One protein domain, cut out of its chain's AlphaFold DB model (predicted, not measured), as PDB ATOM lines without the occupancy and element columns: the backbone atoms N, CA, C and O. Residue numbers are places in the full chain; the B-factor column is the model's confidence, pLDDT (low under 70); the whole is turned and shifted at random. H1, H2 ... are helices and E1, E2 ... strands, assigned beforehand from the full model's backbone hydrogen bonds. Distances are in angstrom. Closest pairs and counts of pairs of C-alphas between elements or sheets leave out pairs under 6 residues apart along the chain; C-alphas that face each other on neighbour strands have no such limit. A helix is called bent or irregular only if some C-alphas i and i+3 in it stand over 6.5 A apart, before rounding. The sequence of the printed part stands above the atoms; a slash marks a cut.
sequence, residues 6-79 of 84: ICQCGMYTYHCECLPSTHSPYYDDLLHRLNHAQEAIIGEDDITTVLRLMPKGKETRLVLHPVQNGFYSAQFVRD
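This is residues 6 to 79 of the 84 residues of an uncharacterized protein of Aneurinibacillus danicus (UniProt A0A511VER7). A small, strongly twisted sheet of three strands, E3, E5 and E4, has two helices, H1 and H2, over one face, the helices crosswise to each other. A separate two-stranded hairpin, E1 and E2, makes an arm at the other end of the long axis, joined to this body through residues 21 to 24, and its turn, residues 10 to 15, sticks out. The printed part has 74 residues, with two named helices and five named strands in the order E1 E2 H1 E3 H2 E4 E5; its class is mixed, helices and strands, and both sheets are antiparallel. The whole is loose, with a radius of gyration of the C-alphas of 14.5 A, and only just elongated, with spans of 47 by 31 by 19 A.

The larger sheet runs E3, residues 40 to 43, then E5, residues 71 to 78, then E4, residues 60 to 68, with E3 and E4 as edge strands. E3 and E5 are antiparallel at 128 degrees, with N 42 and O 72 2.8 A apart, within hydrogen-bond range. E4 and E5 form a hairpin, antiparallel at 158 degrees, with N 65 and O 73 2.8 A apart. H1, residues 25 to 35, is on this sheet at a height of 9.8 A, over E3 and E5, and runs along the strands, at 22 degrees to E5 on the local plane; its closest C-alphas to E5 are those of Leu 34 and Gln 75, 5.6 A apart. H2, residues 44 to 53, is on the sheet at a height of 7.2 A, only just over E5, on which 3 of its 10 C-alphas fall; its closest C-alphas to E5 are those of Glu 44 and Phe 71, 6.2 A apart. H1 and H2 make two layers with the sheet, helices on one face of it. They are close but not clearly touching, about perpendicular at 76 degrees, the closest C-alphas being those of Leu 31 and Val 50, 7.3 A apart. E3, H2 and E4 form a split strand-helix-strand unit, two strands running the same way with E5 between them, and its crossover is right-handed. H2 is only just irregular, with C-alphas 45 and 48 6.50 A apart. Every O i to N i+4 pair is within hydrogen-bond range in H1, and 4 of 6 are in H2. E1, residues 6 to 9, and E2, residues 16 to 20, form a hairpin, antiparallel at 166 degrees, with N 6 and O 19 2.9 A apart; both are apart from E3, H2, E4 and E5.

E4 measures 24.6 A from first to last C-alpha, E5 22.2 A, H2 15.3 A, H1 15.2 A and E2 13.0 A; E1 and E3 have four residues each. E1 begins at C-alpha 6 (-53.476, -35.143, -0.206), H1 at C-alpha 25 (-43.676, -33.354, 3.375), and E5 ends at C-alpha 78 (-23.296, -44.988, 0.146).

The C-alphas of Tyr 14 and Asp 79, the two farthest apart, are 47.6 A apart. The printed part has no cut, and no link is long. The mean pLDDT of the printed part is 76.7; residues 6 to 8, 10 to 24, 37, 57 to 58 and 79 of the model are under 70.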
ATOM      1  N   ILE A   6     -53.190 -34.865  -1.614       63.31
ATOM      2  CA  ILE A   6     -53.476 -35.143  -0.206       63.31
ATOM      3  C   ILE A   6     -53.707 -33.792   0.462       63.31
ATOM      4  O   ILE A   6     -52.818 -32.942   0.473       63.31
ATOM      5  N   CYS A   7     -54.909 -33.594   0.990       66.12
ATOM      6  CA  CYS A   7     -55.273 -32.382   1.709       66.12
ATOM      7  C   CYS A   7     -55.256 -32.655   3.210       66.12
ATOM      8  O   CYS A   7     -55.957 -33.551   3.680       66.12
ATOM      9  N   GLN A   8     -54.479 -31.872   3.956       63.84
ATOM     10  CA  GLN A   8     -54.575 -31.823   5.410       63.84
ATOM     11  C   GLN A   8     -55.280 -30.527   5.809       63.84
ATOM     12  O   GLN A   8     -54.833 -29.426   5.494       63.84
ATOM     13  N   CYS A   9     -56.414 -30.670   6.489       72.69
ATOM     14  CA  CYS A   9     -57.162 -29.553   7.050       72.69
ATOM     15  C   CYS A   9     -56.931 -29.540   8.560       72.69
ATOM     16  O   CYS A   9     -57.249 -30.515   9.247       72.69
ATOM     17  N   GLY A  10     -56.372 -28.451   9.085       62.56
ATOM     18  CA  GLY A  10     -56.222 -28.292  10.527       62.56
ATOM     19  C   GLY A  10     -57.589 -28.128  11.192       62.56
ATOM     20  O   GLY A  10     -58.398 -27.313  10.762       62.56
ATOM     21  N   MET A  11     -57.846 -28.875  12.269       59.41
ATOM     22  CA  MET A  11     -59.152 -28.904  12.955       59.41
ATOM     23  C   MET A  11     -59.599 -27.531  13.508       59.41
ATOM     24  O   MET A  11     -60.774 -27.340  13.803       59.41
ATOM     25  N   TYR A  12     -58.671 -26.571  13.618       55.84
ATOM     26  CA  TYR A  12     -58.897 -25.212  14.131       55.84
ATOM     27  C   TYR A  12     -58.476 -24.099  13.162       55.84
ATOM     28  O   TYR A  12     -58.509 -22.922  13.517       55.84
ATOM     29  N   THR A  13     -58.078 -24.445  11.939       52.59
ATOM     30  CA  THR A  13     -57.675 -23.478  10.915       52.59
ATOM     31  C   THR A  13     -58.593 -23.637   9.712       52.59
ATOM     32  O   THR A  13     -58.657 -24.709   9.126       52.59
ATOM     33  N   TYR A  14     -59.257 -22.562   9.281       57.78
ATOM     34  CA  TYR A  14     -60.078 -22.536   8.054       57.78
ATOM     35  C   TYR A  14     -59.260 -22.697   6.754       57.78
ATOM     36  O   TYR A  14     -59.773 -22.481   5.658       57.78
ATOM     37  N   HIS A  15     -57.979 -23.046   6.868       55.41
ATOM     38  CA  HIS A  15     -57.072 -23.272   5.761       55.41
ATOM     39  C   HIS A  15     -56.803 -24.773   5.629       55.41
ATOM     40  O   HIS A  15     -56.433 -25.433   6.603       55.41
ATOM     41  N   CYS A  16     -57.015 -25.302   4.426       66.19
ATOM     42  CA  CYS A  16     -56.621 -26.652   4.050       66.19
ATOM     43  C   CYS A  16     -55.437 -26.541   3.099       66.19
ATOM     44  O   CYS A  16     -55.557 -25.934   2.033       66.19
ATOM     45  N   GLU A  17     -54.316 -27.146   3.468       66.56
ATOM     46  CA  GLU A  17     -53.163 -27.242   2.585       66.56
ATOM     47  C   GLU A  17     -53.262 -28.557   1.814       66.56
ATOM     48  O   GLU A  17     -53.314 -29.648   2.389       66.56
ATOM     49  N   CYS A  18     -53.358 -28.447   0.489       67.31
ATOM     50  CA  CYS A  18     -53.418 -29.585  -0.419       67.31
ATOM     51  C   CYS A  18     -52.090 -29.703  -1.152       67.31
ATOM     52  O   CYS A  18     -51.757 -28.861  -1.987       67.31
ATOM     53  N   LEU A  19     -51.346 -30.766  -0.858       61.25
ATOM     54  CA  LEU A  19     -50.066 -31.036  -1.496       61.25
ATOM     55  C   LEU A  19     -50.231 -32.135  -2.553       61.25
ATOM     56  O   LEU A  19     -51.024 -33.070  -2.366       61.25
ATOM     57  N   PRO A  20     -49.523 -32.040  -3.693       61.06
ATOM     58  CA  PRO A  20     -49.476 -33.134  -4.651       61.06
ATOM     59  C   PRO A  20     -48.970 -34.387  -3.931       61.06
ATOM     60  O   PRO A  20     -47.958 -34.329  -3.239       61.06
ATOM     61  N   SER A  21     -49.625 -35.537  -4.107       55.88
ATOM     62  CA  SER A  21     -49.208 -36.803  -3.468       55.88
ATOM     63  C   SER A  21     -47.783 -37.244  -3.830       55.88
ATOM     64  O   SER A  21     -47.214 -38.102  -3.163       55.88
ATOM     65  N   THR A  22     -47.187 -36.638  -4.860       55.16
ATOM     66  CA  THR A  22     -45.784 -36.812  -5.252       55.16
ATOM     67  C   THR A  22     -44.787 -36.060  -4.361       55.16
ATOM     68  O   THR A  22     -43.614 -36.406  -4.379       55.16
ATOM     69  N   HIS A  23     -45.235 -35.059  -3.597       58.38
ATOM     70  CA  HIS A  23     -44.441 -34.244  -2.669       58.38
ATOM     71  C   HIS A  23     -45.164 -34.161  -1.323       58.38
ATOM     72  O   HIS A  23     -45.663 -33.113  -0.910       58.38
ATOM     73  N   SER A  24     -45.287 -35.311  -0.658       63.12
ATOM     74  CA  SER A  24     -45.710 -35.313   0.738       63.12
ATOM     75  C   SER A  24     -44.535 -34.829   1.592       63.12
ATOM     76  O   SER A  24     -43.455 -35.417   1.479       63.12
ATOM     77  N   PRO A  25     -44.729 -33.844   2.486       70.19
ATOM     78  CA  PRO A  25     -43.676 -33.354   3.375       70.19
ATOM     79  C   PRO A  25     -43.122 -34.491   4.245       70.19
ATOM     80  O   PRO A  25     -41.947 -34.506   4.587       70.19
ATOM     81  N   TYR A  26     -43.937 -35.524   4.486       79.69
ATOM     82  CA  TYR A  26     -43.510 -36.774   5.104       79.69
ATOM     83  C   TYR A  26     -42.345 -37.458   4.367       79.69
ATOM     84  O   TYR A  26     -41.383 -37.879   5.010       79.69
ATOM     85  N   TYR A  27     -42.419 -37.588   3.036       79.25
ATOM     86  CA  TYR A  27     -41.378 -38.263   2.255       79.25
ATOM     87  C   TYR A  27     -40.133 -37.391   2.104       79.25
ATOM     88  O   TYR A  27     -39.027 -37.927   2.135       79.25
ATOM     89  N   ASP A  28     -40.295 -36.071   2.023       80.31
ATOM     90  CA  ASP A  28     -39.169 -35.135   2.014       80.31
ATOM     91  C   ASP A  28     -38.394 -35.197   3.348       80.31
ATOM     92  O   ASP A  28     -37.175 -35.392   3.348       80.31
ATOM     93  N   ASP A  29     -39.093 -35.176   4.489       81.19
ATOM     94  CA  ASP A  29     -38.495 -35.335   5.822       81.19
ATOM     95  C   ASP A  29     -37.873 -36.723   6.029       81.19
ATOM     96  O   ASP A  29     -36.841 -36.882   6.693       81.19
ATOM     97  N   LEU A  30     -38.499 -37.768   5.487       83.81
ATOM     98  CA  LEU A  30     -37.974 -39.129   5.544       83.81
ATOM     99  C   LEU A  30     -36.671 -39.258   4.747       83.81
ATOM    100  O   LEU A  30     -35.682 -39.771   5.268       83.81
ATOM    101  N   LEU A  31     -36.641 -38.752   3.514       84.69
ATOM    102  CA  LEU A  31     -35.438 -38.749   2.681       84.69
ATOM    103  C   LEU A  31     -34.337 -37.889   3.292       84.69
ATOM    104  O   LEU A  31     -33.167 -38.263   3.206       84.69
ATOM    105  N   HIS A  32     -34.683 -36.766   3.924       83.56
ATOM    106  CA  HIS A  32     -33.724 -35.950   4.659       83.56
ATOM    107  C   HIS A  32     -33.083 -36.756   5.800       83.56
ATOM    108  O   HIS A  32     -31.857 -36.869   5.854       83.56
ATOM    109  N   ARG A  33     -33.883 -37.410   6.654       82.88
ATOM    110  CA  ARG A  33     -33.376 -38.269   7.746       82.88
ATOM    111  C   ARG A  33     -32.466 -39.389   7.238       82.88
ATOM    112  O   ARG A  33     -31.341 -39.526   7.717       82.88
ATOM    113  N   LEU A  34     -32.906 -40.107   6.206       84.88
ATOM    114  CA  LEU A  34     -32.139 -41.196   5.595       84.88
ATOM    115  C   LEU A  34     -30.821 -40.706   4.965       84.88
ATOM    116  O   LEU A  34     -29.805 -41.395   5.039       84.88
ATOM    117  N   ASN A  35     -30.800 -39.511   4.362       82.56
ATOM    118  CA  ASN A  35     -29.591 -38.933   3.761       82.56
ATOM    119  C   ASN A  35     -28.586 -38.392   4.784       82.56
ATOM    120  O   ASN A  35     -27.387 -38.392   4.500       82.56
ATOM    121  N   HIS A  36     -29.058 -37.944   5.947       80.62
ATOM    122  CA  HIS A  36     -28.223 -37.476   7.055       80.62
ATOM    123  C   HIS A  36     -27.808 -38.608   8.011       80.62
ATOM    124  O   HIS A  36     -27.382 -38.344   9.134       80.62
ATOM    125  N   ALA A  37     -27.876 -39.861   7.535       67.19
ATOM    126  CA  ALA A  37     -27.443 -41.075   8.225       67.19
ATOM    127  C   ALA A  37     -28.149 -41.333   9.568       67.19
ATOM    128  O   ALA A  37     -27.597 -41.999  10.443       67.19
ATOM    129  N   GLN A  38     -29.376 -40.832   9.732       70.88
ATOM    130  CA  GLN A  38     -30.242 -41.259  10.823       70.88
ATOM    131  C   GLN A  38     -31.058 -42.466  10.368       70.88
ATOM    132  O   GLN A  38     -31.713 -42.434   9.324       70.88
ATOM    133  N   GLU A  39     -31.003 -43.528  11.166       78.88
ATOM    134  CA  GLU A  39     -31.915 -44.664  11.065       78.88
ATOM    135  C   GLU A  39     -33.362 -44.155  11.140       78.88
ATOM    136  O   GLU A  39     -33.713 -43.372  12.027       78.88
ATOM    137  N   ALA A  40     -34.202 -44.571  10.192       85.50
ATOM    138  CA  ALA A  40     -35.611 -44.194  10.160       85.50
ATOM    139  C   ALA A  40     -36.491 -45.440  10.090       85.50
ATOM    140  O   ALA A  40     -36.179 -46.383   9.370       85.50
ATOM    141  N   ILE A  41     -37.610 -45.438  10.811       87.56
ATOM    142  CA  ILE A  41     -38.598 -46.513  10.718       87.56
ATOM    143  C   ILE A  41     -39.562 -46.206   9.570       87.56
ATOM    144  O   ILE A  41     -40.162 -45.130   9.547       87.56
ATOM    145  N   ILE A  42     -39.708 -47.149   8.643       88.94
ATOM    146  CA  ILE A  42     -40.611 -47.064   7.490       88.94
ATOM    147  C   ILE A  42     -41.549 -48.270   7.445       88.94
ATOM    148  O   ILE A  42     -41.182 -49.359   7.894       88.94
ATOM    149  N   GLY A  43     -42.755 -48.081   6.910       87.75
ATOM    150  CA  GLY A  43     -43.680 -49.179   6.635       87.75
ATOM    151  C   GLY A  43     -43.374 -49.876   5.307       87.75
ATOM    152  O   GLY A  43     -42.656 -49.345   4.459       87.75
ATOM    153  N   GLU A  44     -43.950 -51.060   5.105       86.25
ATOM    154  CA  GLU A  44     -43.833 -51.829   3.858       86.25
ATOM    155  C   GLU A  44     -44.294 -51.028   2.626       86.25
ATOM    156  O   GLU A  44     -43.611 -51.008   1.599       86.25
ATOM    157  N   ASP A  45     -45.391 -50.277   2.760       84.38
ATOM    158  CA  ASP A  45     -45.939 -49.430   1.693       84.38
ATOM    159  C   ASP A  45     -44.976 -48.301   1.278       84.38
ATOM    160  O   ASP A  45     -44.920 -47.904   0.106       84.38
ATOM    161  N   ASP A  46     -44.155 -47.814   2.214       83.31
ATOM    162  CA  ASP A  46     -43.229 -46.703   1.991       83.31
ATOM    163  C   ASP A  46     -41.988 -47.116   1.198       83.31
ATOM    164  O   ASP A  46     -41.383 -46.276   0.526       83.31
ATOM    165  N   ILE A  47     -41.617 -48.403   1.218       85.00
ATOM    166  CA  ILE A  47     -40.398 -48.918   0.572       85.00
ATOM    167  C   ILE A  47     -40.380 -48.545  -0.911       85.00
ATOM    168  O   ILE A  47     -39.384 -48.035  -1.430       85.00
ATOM    169  N   THR A  48     -41.495 -48.777  -1.605       84.50
ATOM    170  CA  THR A  48     -41.582 -48.533  -3.050       84.50
ATOM    171  C   THR A  48     -41.448 -47.051  -3.395       84.50
ATOM    172  O   THR A  48     -40.807 -46.703  -4.389       84.50
ATOM    173  N   THR A  49     -42.008 -46.173  -2.564       84.38
ATOM    174  CA  THR A  49     -41.928 -44.721  -2.737       84.38
ATOM    175  C   THR A  49     -40.518 -44.218  -2.449       84.38
ATOM    176  O   THR A  49     -39.952 -43.502  -3.274       84.38
ATOM    177  N   VAL A  50     -39.903 -44.665  -1.348       85.75
ATOM    178  CA  VAL A  50     -38.521 -44.312  -0.992       85.75
ATOM    179  C   VAL A  50     -37.562 -44.720  -2.109       85.75
ATOM    180  O   VAL A  50     -36.806 -43.877  -2.583       85.75
ATOM    181  N   LEU A  51     -37.645 -45.956  -2.614       84.19
ATOM    182  CA  LEU A  51     -36.800 -46.437  -3.718       84.19
ATOM    183  C   LEU A  51     -36.949 -45.604  -5.003       84.19
ATOM    184  O   LEU A  51     -35.968 -45.391  -5.714       84.19
ATOM    185  N   ARG A  52     -38.156 -45.117  -5.318       83.25
ATOM    186  CA  ARG A  52     -38.392 -44.259  -6.498       83.25
ATOM    187  C   ARG A  52     -37.791 -42.866  -6.346       83.25
ATOM    188  O   ARG A  52     -37.358 -42.291  -7.345       83.25
ATOM    189  N   LEU A  53     -37.800 -42.337  -5.125       81.38
ATOM    190  CA  LEU A  53     -37.310 -41.000  -4.795       81.38
ATOM    191  C   LEU A  53     -35.811 -40.974  -4.459       81.38
ATOM    192  O   LEU A  53     -35.232 -39.897  -4.314       81.38
ATOM    193  N   MET A  54     -35.159 -42.137  -4.356       79.56
ATOM    194  CA  MET A  54     -33.719 -42.215  -4.127       79.56
ATOM    195  C   MET A  54     -32.924 -41.479  -5.222       79.56
ATOM    196  O   MET A  54     -33.250 -41.566  -6.412       79.56
ATOM    197  N   PRO A  55     -31.839 -40.777  -4.848       71.00
ATOM    198  CA  PRO A  55     -31.007 -40.057  -5.802       71.00
ATOM    199  C   PRO A  55     -30.327 -41.034  -6.774       71.00
ATOM    200  O   PRO A  55     -29.473 -41.827  -6.388       71.00
ATOM    201  N   LYS A  56     -30.659 -40.932  -8.066       71.19
ATOM    202  CA  LYS A  56     -30.218 -41.845  -9.144       71.19
ATOM    203  C   LYS A  56     -28.733 -41.734  -9.549       71.19
ATOM    204  O   LYS A  56     -28.347 -42.264 -10.584       71.19
ATOM    205  N   GLY A  57     -27.912 -41.007  -8.789       62.09
ATOM    206  CA  GLY A  57     -26.567 -40.585  -9.213       62.09
ATOM    207  C   GLY A  57     -25.388 -41.202  -8.458       62.09
ATOM    208  O   GLY A  57     -24.248 -40.987  -8.854       62.09
ATOM    209  N   LYS A  58     -25.621 -41.939  -7.369       63.88
ATOM    210  CA  LYS A  58     -24.574 -42.639  -6.603       63.88
ATOM    211  C   LYS A  58     -25.069 -44.036  -6.275       63.88
ATOM    212  O   LYS A  58     -26.273 -44.192  -6.088       63.88
ATOM    213  N   GLU A  59     -24.161 -45.005  -6.160       70.25
ATOM    214  CA  GLU A  59     -24.434 -46.340  -5.606       70.25
ATOM    215  C   GLU A  59     -24.891 -46.196  -4.144       70.25
ATOM    216  O   GLU A  59     -24.130 -46.323  -3.186       70.25
ATOM    217  N   THR A  60     -26.149 -45.799  -3.987       76.56
ATOM    218  CA  THR A  60     -26.829 -45.601  -2.718       76.56
ATOM    219  C   THR A  60     -27.739 -46.796  -2.565       76.56
ATOM    220  O   THR A  60     -28.637 -47.009  -3.380       76.56
ATOM    221  N   ARG A  61     -27.481 -47.599  -1.543       84.31
ATOM    222  CA  ARG A  61     -28.253 -48.794  -1.228       84.31
ATOM    223  C   ARG A  61     -29.151 -48.470  -0.046       84.31
ATOM    224  O   ARG A  61     -28.699 -47.875   0.929       84.31
ATOM    225  N   LEU A  62     -30.418 -48.852  -0.140       87.00
ATOM    226  CA  LEU A  62     -31.333 -48.832   0.993       87.00
ATOM    227  C   LEU A  62     -31.198 -50.168   1.724       87.00
ATOM    228  O   LEU A  62     -31.498 -51.215   1.153       87.00
ATOM    229  N   VAL A  63     -30.714 -50.133   2.961       88.38
ATOM    230  CA  VAL A  63     -30.638 -51.313   3.827       88.38
ATOM    231  C   VAL A  63     -31.852 -51.309   4.739       88.38
ATOM    232  O   VAL A  63     -32.144 -50.289   5.363       88.38
ATOM    233  N   LEU A  64     -32.548 -52.444   4.791       90.44
ATOM    234  CA  LEU A  64     -33.748 -52.645   5.595       90.44
ATOM    235  C   LEU A  64     -33.480 -53.700   6.671       90.44
ATOM    236  O   LEU A  64     -33.128 -54.838   6.357       90.44
ATOM    237  N   HIS A  65     -33.688 -53.332   7.929       89.25
ATOM    238  CA  HIS A  65     -33.667 -54.228   9.075       89.25
ATOM    239  C   HIS A  65     -35.100 -54.410   9.589       89.25
ATOM    240  O   HIS A  65     -35.743 -53.424   9.944       89.25
ATOM    241  N   PRO A  66     -35.646 -55.637   9.618       90.00
ATOM    242  CA  PRO A  66     -37.000 -55.852  10.112       90.00
ATOM    243  C   PRO A  66     -37.082 -55.506  11.602       90.00
ATOM    244  O   PRO A  66     -36.225 -55.922  12.380       90.00
ATOM    245  N   VAL A  67     -38.126 -54.769  11.994       88.25
ATOM    246  CA  VAL A  67     -38.388 -54.434  13.401       88.25
ATOM    247  C   VAL A  67     -39.552 -55.270  13.919       88.25
ATOM    248  O   VAL A  67     -39.335 -56.160  14.733       88.25
ATOM    249  N   GLN A  68     -40.772 -55.020  13.431       86.94
ATOM    250  CA  GLN A  68     -41.990 -55.775  13.763       86.94
ATOM    251  C   GLN A  68     -43.148 -55.358  12.842       86.94
ATOM    252  O   GLN A  68     -43.173 -54.226  12.378       86.94
ATOM    253  N   ASN A  69     -44.124 -56.247  12.612       84.94
ATOM    254  CA  ASN A  69     -45.426 -55.940  11.991       84.94
ATOM    255  C   ASN A  69     -45.374 -55.111  10.687       84.94
ATOM    256  O   ASN A  69     -46.089 -54.122  10.562       84.94
ATOM    257  N   GLY A  70     -44.528 -55.496   9.725       83.81
ATOM    258  CA  GLY A  70     -44.425 -54.786   8.439       83.81
ATOM    259  C   GLY A  70     -43.656 -53.460   8.501       83.81
ATOM    260  O   GLY A  70     -43.667 -52.703   7.534       83.81
ATOM    261  N   PHE A  71     -42.976 -53.179   9.618       87.81
ATOM    262  CA  PHE A  71     -42.074 -52.039   9.763       87.81
ATOM    263  C   PHE A  71     -40.606 -52.456   9.677       87.81
ATOM    264  O   PHE A  71     -40.182 -53.486  10.220       87.81
ATOM    265  N   TYR A  72     -39.821 -51.590   9.045       90.50
ATOM    266  CA  TYR A  72     -38.395 -51.758   8.819       90.50
ATOM    267  C   TYR A  72     -37.643 -50.538   9.333       90.50
ATOM    268  O   TYR A  72     -38.032 -49.401   9.081       90.50
ATOM    269  N   SER A  73     -36.532 -50.778  10.013       90.06
ATOM    270  CA  SER A  73     -35.472 -49.795  10.148       90.06
ATOM    271  C   SER A  73     -34.771 -49.665   8.796       90.06
ATOM    272  O   SER A  73     -34.367 -50.656   8.189       90.06
ATOM    273  N   ALA A  74     -34.674 -48.442   8.305       90.00
ATOM    274  CA  ALA A  74     -34.124 -48.097   7.013       90.00
ATOM    275  C   ALA A  74     -32.915 -47.176   7.176       90.00
ATOM    276  O   ALA A  74     -32.940 -46.219   7.954       90.00
ATOM    277  N   GLN A  75     -31.874 -47.439   6.386       88.94
ATOM    278  CA  GLN A  75     -30.693 -46.584   6.290       88.94
ATOM    279  C   GLN A  75     -30.160 -46.539   4.856       88.94
ATOM    280  O   GLN A  75     -30.176 -47.544   4.140       88.94
ATOM    281  N   PHE A  76     -29.656 -45.376   4.435       87.19
ATOM    282  CA  PHE A  76     -28.909 -45.267   3.186       87.19
ATOM    283  C   PHE A  76     -27.429 -45.533   3.426       87.19
ATOM    284  O   PHE A  76     -26.755 -44.803   4.147       87.19
ATOM    285  N   VAL A  77     -26.911 -46.549   2.743       83.12
ATOM    286  CA  VAL A  77     -25.479 -46.823   2.668       83.12
ATOM    287  C   VAL A  77     -24.989 -46.323   1.320       83.12
ATOM    288  O   VAL A  77     -25.498 -46.721   0.272       83.12
ATOM    289  N   ARG A  78     -24.016 -45.418   1.345       79.12
ATOM    290  CA  ARG A  78     -23.296 -44.988   0.146       79.12
ATOM    291  C   ARG A  78     -21.993 -45.767   0.123       79.12
ATOM    292  O   ARG A  78     -21.268 -45.718   1.115       79.12
ATOM    293  N   ASP A  79     -21.698 -46.458  -0.974       66.56
ATOM    294  CA  ASP A  79     -20.373 -47.041  -1.167       66.56
ATOM    295  C   ASP A  79     -19.367 -45.881  -1.230       66.56
ATOM    296  O   ASP A  79     -19.202 -45.208  -2.250       66.56
TER     297      ASP A  79